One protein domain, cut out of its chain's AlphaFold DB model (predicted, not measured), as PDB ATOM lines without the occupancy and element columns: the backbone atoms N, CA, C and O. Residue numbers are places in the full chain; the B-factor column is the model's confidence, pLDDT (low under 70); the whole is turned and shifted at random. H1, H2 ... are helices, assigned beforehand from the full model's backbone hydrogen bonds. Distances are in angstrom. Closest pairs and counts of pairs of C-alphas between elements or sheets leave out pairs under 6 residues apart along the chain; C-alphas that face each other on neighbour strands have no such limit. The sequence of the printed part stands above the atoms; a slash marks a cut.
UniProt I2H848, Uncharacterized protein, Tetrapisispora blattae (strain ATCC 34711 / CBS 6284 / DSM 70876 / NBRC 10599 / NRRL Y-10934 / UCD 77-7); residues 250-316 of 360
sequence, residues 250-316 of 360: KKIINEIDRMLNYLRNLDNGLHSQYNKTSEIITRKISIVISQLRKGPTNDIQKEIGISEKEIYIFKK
ATOM      1  N   LYS A 250      84.479  66.703  55.868       85.38
ATOM      2  CA  LYS A 250      83.462  65.928  55.134       85.38
ATOM      3  C   LYS A 250      82.975  64.708  55.914       85.38
ATOM      4  O   LYS A 250      81.781  64.420  55.890       85.38
ATOM      5  N   LYS A 251      83.863  63.995  56.614       81.81
ATOM      6  CA  LYS A 251      83.472  62.848  57.455       81.81
ATOM      7  C   LYS A 251      82.578  63.289  58.611       81.81
ATOM      8  O   LYS A 251      81.563  62.647  58.863       81.81
ATOM      9  N   ILE A 252      82.929  64.392  59.274       85.06
ATOM     10  CA  ILE A 252      82.135  64.954  60.374       85.06
ATOM     11  C   ILE A 252      80.744  65.354  59.877       85.06
ATOM     12  O   ILE A 252      79.751  64.991  60.502       85.06
ATOM     13  N   ILE A 253      80.660  66.037  58.732       87.88
ATOM     14  CA  ILE A 253      79.381  66.422  58.116       87.88
ATOM     15  C   ILE A 253      78.526  65.186  57.818       87.88
ATOM     16  O   ILE A 253      77.370  65.141  58.225       87.88
ATOM     17  N   ASN A 254      79.103  64.153  57.197       87.19
ATOM     18  CA  ASN A 254      78.376  62.919  56.891       87.19
ATOM     19  C   ASN A 254      77.823  62.235  58.151       87.19
ATOM     20  O   ASN A 254      76.706  61.713  58.136       87.19
ATOM     21  N   GLU A 255      78.580  62.237  59.250       84.44
ATOM     22  CA  GLU A 255      78.124  61.627  60.501       84.44
ATOM     23  C   GLU A 255      77.041  62.475  61.188       84.44
ATOM     24  O   GLU A 255      76.088  61.927  61.749       84.44
ATOM     25  N   ILE A 256      77.121  63.807  61.083       86.81
ATOM     26  CA  ILE A 256      76.049  64.718  61.511       86.81
ATOM     27  C   ILE A 256      74.776  64.457  60.696       86.81
ATOM     28  O   ILE A 256      73.705  64.297  61.283       86.81
ATOM     29  N   ASP A 257      74.876  64.337  59.373       87.94
ATOM     30  CA  ASP A 257      73.735  64.046  58.500       87.94
ATOM     31  C   ASP A 257      73.099  62.692  58.829       87.94
ATOM     32  O   ASP A 257      71.871  62.556  58.857       87.94
ATOM     33  N   ARG A 258      73.916  61.687  59.156       86.81
ATOM     34  CA  ARG A 258      73.440  60.382  59.627       86.81
ATOM     35  C   ARG A 258      72.667  60.498  60.942       86.81
ATOM     36  O   ARG A 258      71.584  59.919  61.055       86.81
ATOM     37  N   MET A 259      73.184  61.253  61.915       85.44
ATOM     38  CA  MET A 259      72.489  61.518  63.182       85.44
ATOM     39  C   MET A 259      71.172  62.277  62.961       85.44
ATOM     40  O   MET A 259      70.153  61.921  63.553       85.44
ATOM     41  N   LEU A 260      71.152  63.273  62.071       86.25
ATOM     42  CA  LEU A 260      69.945  64.026  61.720       86.25
ATOM     43  C   LEU A 260      68.890  63.142  61.048       86.25
ATOM     44  O   LEU A 260      67.715  63.210  61.405       86.25
ATOM     45  N   ASN A 261      69.294  62.286  60.109       85.19
ATOM     46  CA  ASN A 261      68.389  61.341  59.455       85.19
ATOM     47  C   ASN A 261      67.815  60.325  60.449       85.19
ATOM     48  O   ASN A 261      66.625  60.020  60.393       85.19
ATOM     49  N   TYR A 262      68.629  59.848  61.395       84.38
ATOM     50  CA  TYR A 262      68.162  58.975  62.469       84.38
ATOM     51  C   TYR A 262      67.070  59.648  63.316       84.38
ATOM     52  O   TYR A 262      66.019  59.049  63.541       84.38
ATOM     53  N   LEU A 263      67.272  60.906  63.726       82.88
ATOM     54  CA  LEU A 263      66.283  61.662  64.504       82.88
ATOM     55  C   LEU A 263      65.002  61.953  63.704       82.88
ATOM     56  O   LEU A 263      63.906  61.767  64.225       82.88
ATOM     57  N   ARG A 264      65.117  62.326  62.423       82.06
ATOM     58  CA  ARG A 264      63.956  62.554  61.537       82.06
ATOM     59  C   ARG A 264      63.105  61.298  61.347       82.06
ATOM     60  O   ARG A 264      61.881  61.373  61.338       82.06
ATOM     61  N   ASN A 265      63.744  60.138  61.211       78.00
ATOM     62  CA  ASN A 265      63.041  58.860  61.080       78.00
ATOM     63  C   ASN A 265      62.342  58.440  62.385       78.00
ATOM     64  O   ASN A 265      61.362  57.695  62.337       78.00
ATOM     65  N   LEU A 266      62.819  58.940  63.529       74.12
ATOM     66  CA  LEU A 266      62.220  58.741  64.847       74.12
ATOM     67  C   LEU A 266      60.915  59.541  65.003       74.12
ATOM     68  O   LEU A 266      59.917  58.984  65.453       74.12
ATOM     69  N   ASP A 267      60.907  60.804  64.561       67.50
ATOM     70  CA  ASP A 267      59.734  61.695  64.609       67.50
ATOM     71  C   ASP A 267      58.612  61.271  63.645       67.50
ATOM     72  O   ASP A 267      57.431  61.442  63.941       67.50
ATOM     73  N   ASN A 268      58.957  60.647  62.513       67.31
ATOM     74  CA  ASN A 268      57.990  60.209  61.498       67.31
ATOM     75  C   ASN A 268      57.221  58.919  61.864       67.31
ATOM     76  O   ASN A 268      56.531  58.349  61.019       67.31
ATOM     77  N   GLY A 269      57.336  58.425  63.103       59.25
ATOM     78  CA  GLY A 269      56.537  57.303  63.611       59.25
ATOM     79  C   GLY A 269      56.881  55.924  63.028       59.25
ATOM     80  O   GLY A 269      56.201  54.947  63.343       59.25
ATOM     81  N   LEU A 270      57.947  55.803  62.227       53.81
ATOM     82  CA  LEU A 270      58.355  54.538  61.592       53.81
ATOM     83  C   LEU A 270      58.953  53.519  62.591       53.81
ATOM     84  O   LEU A 270      59.137  52.346  62.269       53.81
ATOM     85  N   HIS A 271      59.229  53.947  63.825       55.84
ATOM     86  CA  HIS A 271      59.636  53.101  64.948       55.84
ATOM     87  C   HIS A 271      58.559  53.098  66.042       55.84
ATOM     88  O   HIS A 271      58.787  53.525  67.169       55.84
ATOM     89  N   SER A 272      57.364  52.587  65.723       48.53
ATOM     90  CA  SER A 272      56.235  52.477  66.665       48.53
ATOM     91  C   SER A 272      56.401  51.393  67.746       48.53
ATOM     92  O   SER A 272      55.430  51.013  68.399       48.53
ATOM     93  N   GLN A 273      57.607  50.871  67.959       51.44
ATOM     94  CA  GLN A 273      57.916  50.046  69.120       51.44
ATOM     95  C   GLN A 273      59.135  50.630  69.815       51.44
ATOM     96  O   GLN A 273      60.226  50.681  69.251       51.44
ATOM     97  N   TYR A 274      58.909  51.077  71.050       54.22
ATOM     98  CA  TYR A 274      59.913  51.482  72.025       54.22
ATOM     99  C   TYR A 274      60.977  50.385  72.182       54.22
ATOM    100  O   TYR A 274      60.900  49.523  73.053       54.22
ATOM    101  N   ASN A 275      61.985  50.411  71.314       59.28
ATOM    102  CA  ASN A 275      63.167  49.580  71.430       59.28
ATOM    103  C   ASN A 275      64.135  50.280  72.383       59.28
ATOM    104  O   ASN A 275      64.533  51.418  72.144       59.28
ATOM    105  N   LYS A 276      64.555  49.584  73.442       58.50
ATOM    106  CA  LYS A 276      65.550  50.035  74.436       58.50
ATOM    107  C   LYS A 276      66.828  50.612  73.794       58.50
ATOM    108  O   LYS A 276      67.465  51.502  74.350       58.50
ATOM    109  N   THR A 277      67.171  50.152  72.591       61.16
ATOM    110  CA  THR A 277      68.277  50.651  71.759       61.16
ATOM    111  C   THR A 277      68.083  52.103  71.307       61.16
ATOM    112  O   THR A 277      69.042  52.870  71.296       61.16
ATOM    113  N   SER A 278      66.846  52.508  71.001       72.38
ATOM    114  CA  SER A 278      66.511  53.868  70.569       72.38
ATOM    115  C   SER A 278      66.792  54.903  71.663       72.38
ATOM    116  O   SER A 278      67.422  55.924  71.400       72.38
ATOM    117  N   GLU A 279      66.432  54.592  72.913       74.69
ATOM    118  CA  GLU A 279      66.672  55.457  74.074       74.69
ATOM    119  C   GLU A 279      68.169  55.636  74.379       74.69
ATOM    120  O   GLU A 279      68.624  56.720  74.744       74.69
ATOM    121  N   ILE A 280      68.967  54.579  74.207       78.38
ATOM    122  CA  ILE A 280      70.419  54.647  74.411       78.38
ATOM    123  C   ILE A 280      71.057  55.555  73.357       78.38
ATOM    124  O   ILE A 280      71.920  56.370  73.690       78.38
ATOM    125  N   ILE A 281      70.638  55.433  72.095       79.44
ATOM    126  CA  ILE A 281      71.174  56.238  70.993       79.44
ATOM    127  C   ILE A 281      70.780  57.709  71.161       79.44
ATOM    128  O   ILE A 281      71.650  58.575  71.100       79.44
ATOM    129  N   THR A 282      69.511  58.012  71.451       81.56
ATOM    130  CA  THR A 282      69.063  59.398  71.666       81.56
ATOM    131  C   THR A 282      69.731  60.032  72.886       81.56
ATOM    132  O   THR A 282      70.161  61.185  72.812       81.56
ATOM    133  N   ARG A 283      69.941  59.277  73.975       80.56
ATOM    134  CA  ARG A 283      70.720  59.736  75.140       80.56
ATOM    135  C   ARG A 283      72.167  60.061  74.765       80.56
ATOM    136  O   ARG A 283      72.672  61.105  75.170       80.56
ATOM    137  N   LYS A 284      72.833  59.215  73.971       82.94
ATOM    138  CA  LYS A 284      74.204  59.474  73.496       82.94
ATOM    139  C   LYS A 284      74.278  60.723  72.615       82.94
ATOM    140  O   LYS A 284      75.147  61.559  72.843       82.94
ATOM    141  N   ILE A 285      73.338  60.894  71.683       84.00
ATOM    142  CA  ILE A 285      73.246  62.101  70.845       84.00
ATOM    143  C   ILE A 285      73.047  63.348  71.724       84.00
ATOM    144  O   ILE A 285      73.738  64.350  71.545       84.00
ATOM    145  N   SER A 286      72.175  63.274  72.734       82.94
ATOM    146  CA  SER A 286      71.953  64.375  73.679       82.94
ATOM    147  C   SER A 286      73.218  64.764  74.451       82.94
ATOM    148  O   SER A 286      73.433  65.951  74.699       82.94
ATOM    149  N   ILE A 287      74.060  63.798  74.833       83.50
ATOM    150  CA  ILE A 287      75.333  64.074  75.517       83.50
ATOM    151  C   ILE A 287      76.280  64.826  74.581       83.50
ATOM    152  O   ILE A 287      76.816  65.860  74.979       83.50
ATOM    153  N   VAL A 288      76.435  64.372  73.335       83.88
ATOM    154  CA  VAL A 288      77.293  65.039  72.340       83.88
ATOM    155  C   VAL A 288      76.844  66.485  72.115       83.88
ATOM    156  O   VAL A 288      77.652  67.404  72.223       83.88
ATOM    157  N   ILE A 289      75.542  66.719  71.915       84.44
ATOM    158  CA  ILE A 289      74.988  68.075  71.757       84.44
ATOM    159  C   ILE A 289      75.262  68.931  73.001       84.44
ATOM    160  O   ILE A 289      75.636  70.097  72.882       84.44
ATOM    161  N   SER A 290      75.113  68.366  74.205       77.81
ATOM    162  CA  SER A 290      75.366  69.097  75.454       77.81
ATOM    163  C   SER A 290      76.830  69.512  75.622       77.81
ATOM    164  O   SER A 290      77.106  70.566  76.193       77.81
ATOM    165  N   GLN A 291      77.764  68.710  75.107       76.62
ATOM    166  CA  GLN A 291      79.190  69.020  75.128       76.62
ATOM    167  C   GLN A 291      79.543  70.091  74.095       76.62
ATOM    168  O   GLN A 291      80.296  71.001  74.420       76.62
ATOM    169  N   LEU A 292      78.937  70.040  72.904       75.94
ATOM    170  CA  LEU A 292      79.133  71.036  71.843       75.94
ATOM    171  C   LEU A 292      78.492  72.395  72.151       75.94
ATOM    172  O   LEU A 292      78.946  73.421  71.660       75.94
ATOM    173  N   ARG A 293      77.429  72.425  72.964       76.06
ATOM    174  CA  ARG A 293      76.745  73.668  73.356       76.06
ATOM    175  C   ARG A 293      77.520  74.475  74.401       76.06
ATOM    176  O   ARG A 293      77.157  75.619  74.675       76.06
ATOM    177  N   LYS A 294      78.564  73.900  75.002       75.56
ATOM    178  CA  LYS A 294      79.475  74.660  75.857       75.56
ATOM    179  C   LYS A 294      80.181  75.678  74.964       75.56
ATOM    180  O   LYS A 294      80.833  75.300  73.997       75.56
ATOM    181  N   GLY A 295      79.983  76.964  75.255       68.94
ATOM    182  CA  GLY A 295      80.678  78.036  74.546       68.94
ATOM    183  C   GLY A 295      82.200  77.880  74.649       68.94
ATOM    184  O   GLY A 295      82.673  77.097  75.481       68.94
ATOM    185  N   PRO A 296      82.965  78.618  73.828       69.50
ATOM    186  CA  PRO A 296      84.418  78.592  73.909       69.50
ATOM    187  C   PRO A 296      84.837  78.902  75.344       69.50
ATOM    188  O   PRO A 296      84.381  79.873  75.950       69.50
ATOM    189  N   THR A 297      85.657  78.032  75.917       77.81
ATOM    190  CA  THR A 297      86.195  78.250  77.250       77.81
ATOM    191  C   THR A 297      87.256  79.358  77.184       77.81
ATOM    192  O   THR A 297      87.858  79.611  76.136       77.81
ATOM    193  N   ASN A 298      87.449  80.096  78.284       80.12
ATOM    194  CA  ASN A 298      88.325  81.279  78.306       80.12
ATOM    195  C   ASN A 298      89.776  80.975  77.887       80.12
ATOM    196  O   ASN A 298      90.474  81.854  77.394       80.12
ATOM    197  N   ASP A 299      90.239  79.752  78.117       77.56
ATOM    198  CA  ASP A 299      91.506  79.196  77.641       77.56
ATOM    199  C   ASP A 299      91.538  79.053  76.114       77.56
ATOM    200  O   ASP A 299      92.470  79.558  75.497       77.56
ATOM    201  N   ILE A 300      90.495  78.494  75.490       80.69
ATOM    202  CA  ILE A 300      90.404  78.377  74.023       80.69
ATOM    203  C   ILE A 300      90.420  79.762  73.371       80.69
ATOM    204  O   ILE A 300      91.118  79.982  72.387       80.69
ATOM    205  N   GLN A 301      89.680  80.725  73.923       80.56
ATOM    206  CA  GLN A 301      89.630  82.070  73.350       80.56
ATOM    207  C   GLN A 301      90.959  82.824  73.499       80.56
ATOM    208  O   GLN A 301      91.335  83.599  72.619       80.56
ATOM    209  N   LYS A 302      91.690  82.580  74.594       81.75
ATOM    210  CA  LYS A 302      93.059  83.082  74.754       81.75
ATOM    211  C   LYS A 302      93.998  82.455  73.732       81.75
ATOM    212  O   LYS A 302      94.751  83.198  73.114       81.75
ATOM    213  N   GLU A 303      93.921  81.142  73.537       85.56
ATOM    214  CA  GLU A 303      94.762  80.422  72.582       85.56
ATOM    215  C   GLU A 303      94.518  80.905  71.149       85.56
ATOM    216  O   GLU A 303      95.462  81.281  70.463       85.56
ATOM    217  N   ILE A 304      93.249  81.039  70.737       84.12
ATOM    218  CA  ILE A 304      92.878  81.621  69.434       84.12
ATOM    219  C   ILE A 304      93.493  83.014  69.277       84.12
ATOM    220  O   ILE A 304      94.140  83.296  68.272       84.12
ATOM    221  N   GLY A 305      93.352  83.876  70.288       86.31
ATOM    222  CA  GLY A 305      93.915  85.225  70.243       86.31
ATOM    223  C   GLY A 305      95.448  85.260  70.208       86.31
ATOM    224  O   GLY A 305      96.018  86.229  69.704       86.31
ATOM    225  N   ILE A 306      96.131  84.242  70.738       87.94
ATOM    226  CA  ILE A 306      97.588  84.087  70.623       87.94
ATOM    227  C   ILE A 306      97.941  83.651  69.200       87.94
ATOM    228  O   ILE A 306      98.720  84.342  68.543       87.94
ATOM    229  N   SER A 307      97.312  82.592  68.687       90.69
ATOM    230  CA  SER A 307      97.563  82.089  67.332       90.69
ATOM    231  C   SER A 307      97.280  83.144  66.257       90.69
ATOM    232  O   SER A 307      98.065  83.308  65.326       90.69
ATOM    233  N   GLU A 308      96.210  83.931  66.395       89.94
ATOM    234  CA  GLU A 308      95.902  85.038  65.479       89.94
ATOM    235  C   GLU A 308      97.006  86.105  65.462       89.94
ATOM    236  O   GLU A 308      97.383  86.604  64.396       89.94
ATOM    237  N   LYS A 309      97.557  86.446  66.635       88.94
ATOM    238  CA  LYS A 309      98.670  87.398  66.740       88.94
ATOM    239  C   LYS A 309      99.939  86.845  66.107       88.94
ATOM    240  O   LYS A 309     100.624  87.585  65.405       88.94
ATOM    241  N   GLU A 310     100.245  85.570  66.325       88.25
ATOM    242  CA  GLU A 310     101.405  84.911  65.721       88.25
ATOM    243  C   GLU A 310     101.309  84.900  64.193       88.25
ATOM    244  O   GLU A 310     102.245  85.329  63.515       88.25
ATOM    245  N   ILE A 311     100.147  84.525  63.648       89.31
ATOM    246  CA  ILE A 311      99.875  84.566  62.204       89.31
ATOM    247  C   ILE A 311     100.034  85.992  61.665       89.31
ATOM    248  O   ILE A 311     100.636  86.197  60.609       89.31
ATOM    249  N   TYR A 312      99.530  86.997  62.386       90.62
ATOM    250  CA  TYR A 312      99.654  88.396  61.982       90.62
ATOM    251  C   TYR A 312     101.114  88.869  61.938       90.62
ATOM    252  O   TYR A 312     101.527  89.509  60.967       90.62
ATOM    253  N   ILE A 313     101.907  88.538  62.961       91.00
ATOM    254  CA  ILE A 313     103.337  88.868  63.015       91.00
ATOM    255  C   ILE A 313     104.071  88.193  61.856       91.00
ATOM    256  O   ILE A 313     104.838  88.850  61.150       91.00
ATOM    257  N   PHE A 314     103.796  86.909  61.618       88.81
ATOM    258  CA  PHE A 314     104.411  86.158  60.530       88.81
ATOM    259  C   PHE A 314     104.079  86.769  59.165       88.81
ATOM    260  O   PHE A 314     104.974  87.025  58.361       88.81
ATOM    261  N   LYS A 315     102.809  87.120  58.938       89.62
ATOM    262  CA  LYS A 315     102.370  87.813  57.722       89.62
ATOM    263  C   LYS A 315     103.125  89.126  57.510       89.62
ATOM    264  O   LYS A 315     103.592  89.388  56.405       89.62
ATOM    265  N   LYS A 316     103.288  89.937  58.560       88.81
ATOM    266  CA  LYS A 316     104.036  91.201  58.476       88.81
ATOM    267  C   LYS A 316     105.513  90.987  58.159       88.81
ATOM    268  O   LYS A 316     106.067  91.750  57.372       88.81
TER     269      LYS A 316
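What this domain is: This is residues 250 to 316 of the 360 residues of an uncharacterized protein of Tetrapisispora blattae (strain ATCC 34711 / CBS 6284 / DSM 70876 / NBRC 10599 / NRRL Y-10934 / UCD 77-7) (UniProt I2H848). Helices H1 and H2 cross loosely near their middles as an open X, H2 folding back over H1 after a loop, and H3 sticks out beyond the end of H2 as a free arm that makes much of the length. The printed part has 67 residues, with three named helices in the order H1, H2, H3 and no named strand; the class is all helix. The whole is extended, with a radius of gyration of the C-alphas of 19.3 A, and the C-alphas span 62 by 24 by 15 A.

Where its parts are: Find C-alpha 250 at (83.462, 65.928, 55.134); from there H1, residues 250 to 267, runs 25.9 A. Go on to C-alpha 276 at (65.550, 50.035, 74.436), where H2, residues 276 to 292, begins its 25.1 A. H3, residues 298 to 316, is the longest helix at 27.2 A and ends at C-alpha 316, at (104.036, 91.201, 58.476).

How they stand to each other: Look at Met 259 and Ile 285: their C-alphas, the closest of H1 and H2, are 7.7 A apart. The two helices are close but not clearly touching, at a steep tilt of 49 degrees, and run opposite ways. H3 is apart from both H1 and H2. In H1, H2 and H3 every O i to N i+4 pair is within hydrogen-bond range.

The domain as a whole: The C-alphas of Gln 273 and Lys 316, the two farthest apart, are 62.7 A apart. The printed part has no cut. The link H1 to H2, of 8 residues, is short, and the link H2 to H3, of 5 residues, is tight. Residues 286 to 316 stand free, of which 286 to 292 belong to H2 and 298 to 316 to H3. The mean pLDDT of the printed part is 78.7; look for values under 70 at residues 267 to 277 and 295 to 296.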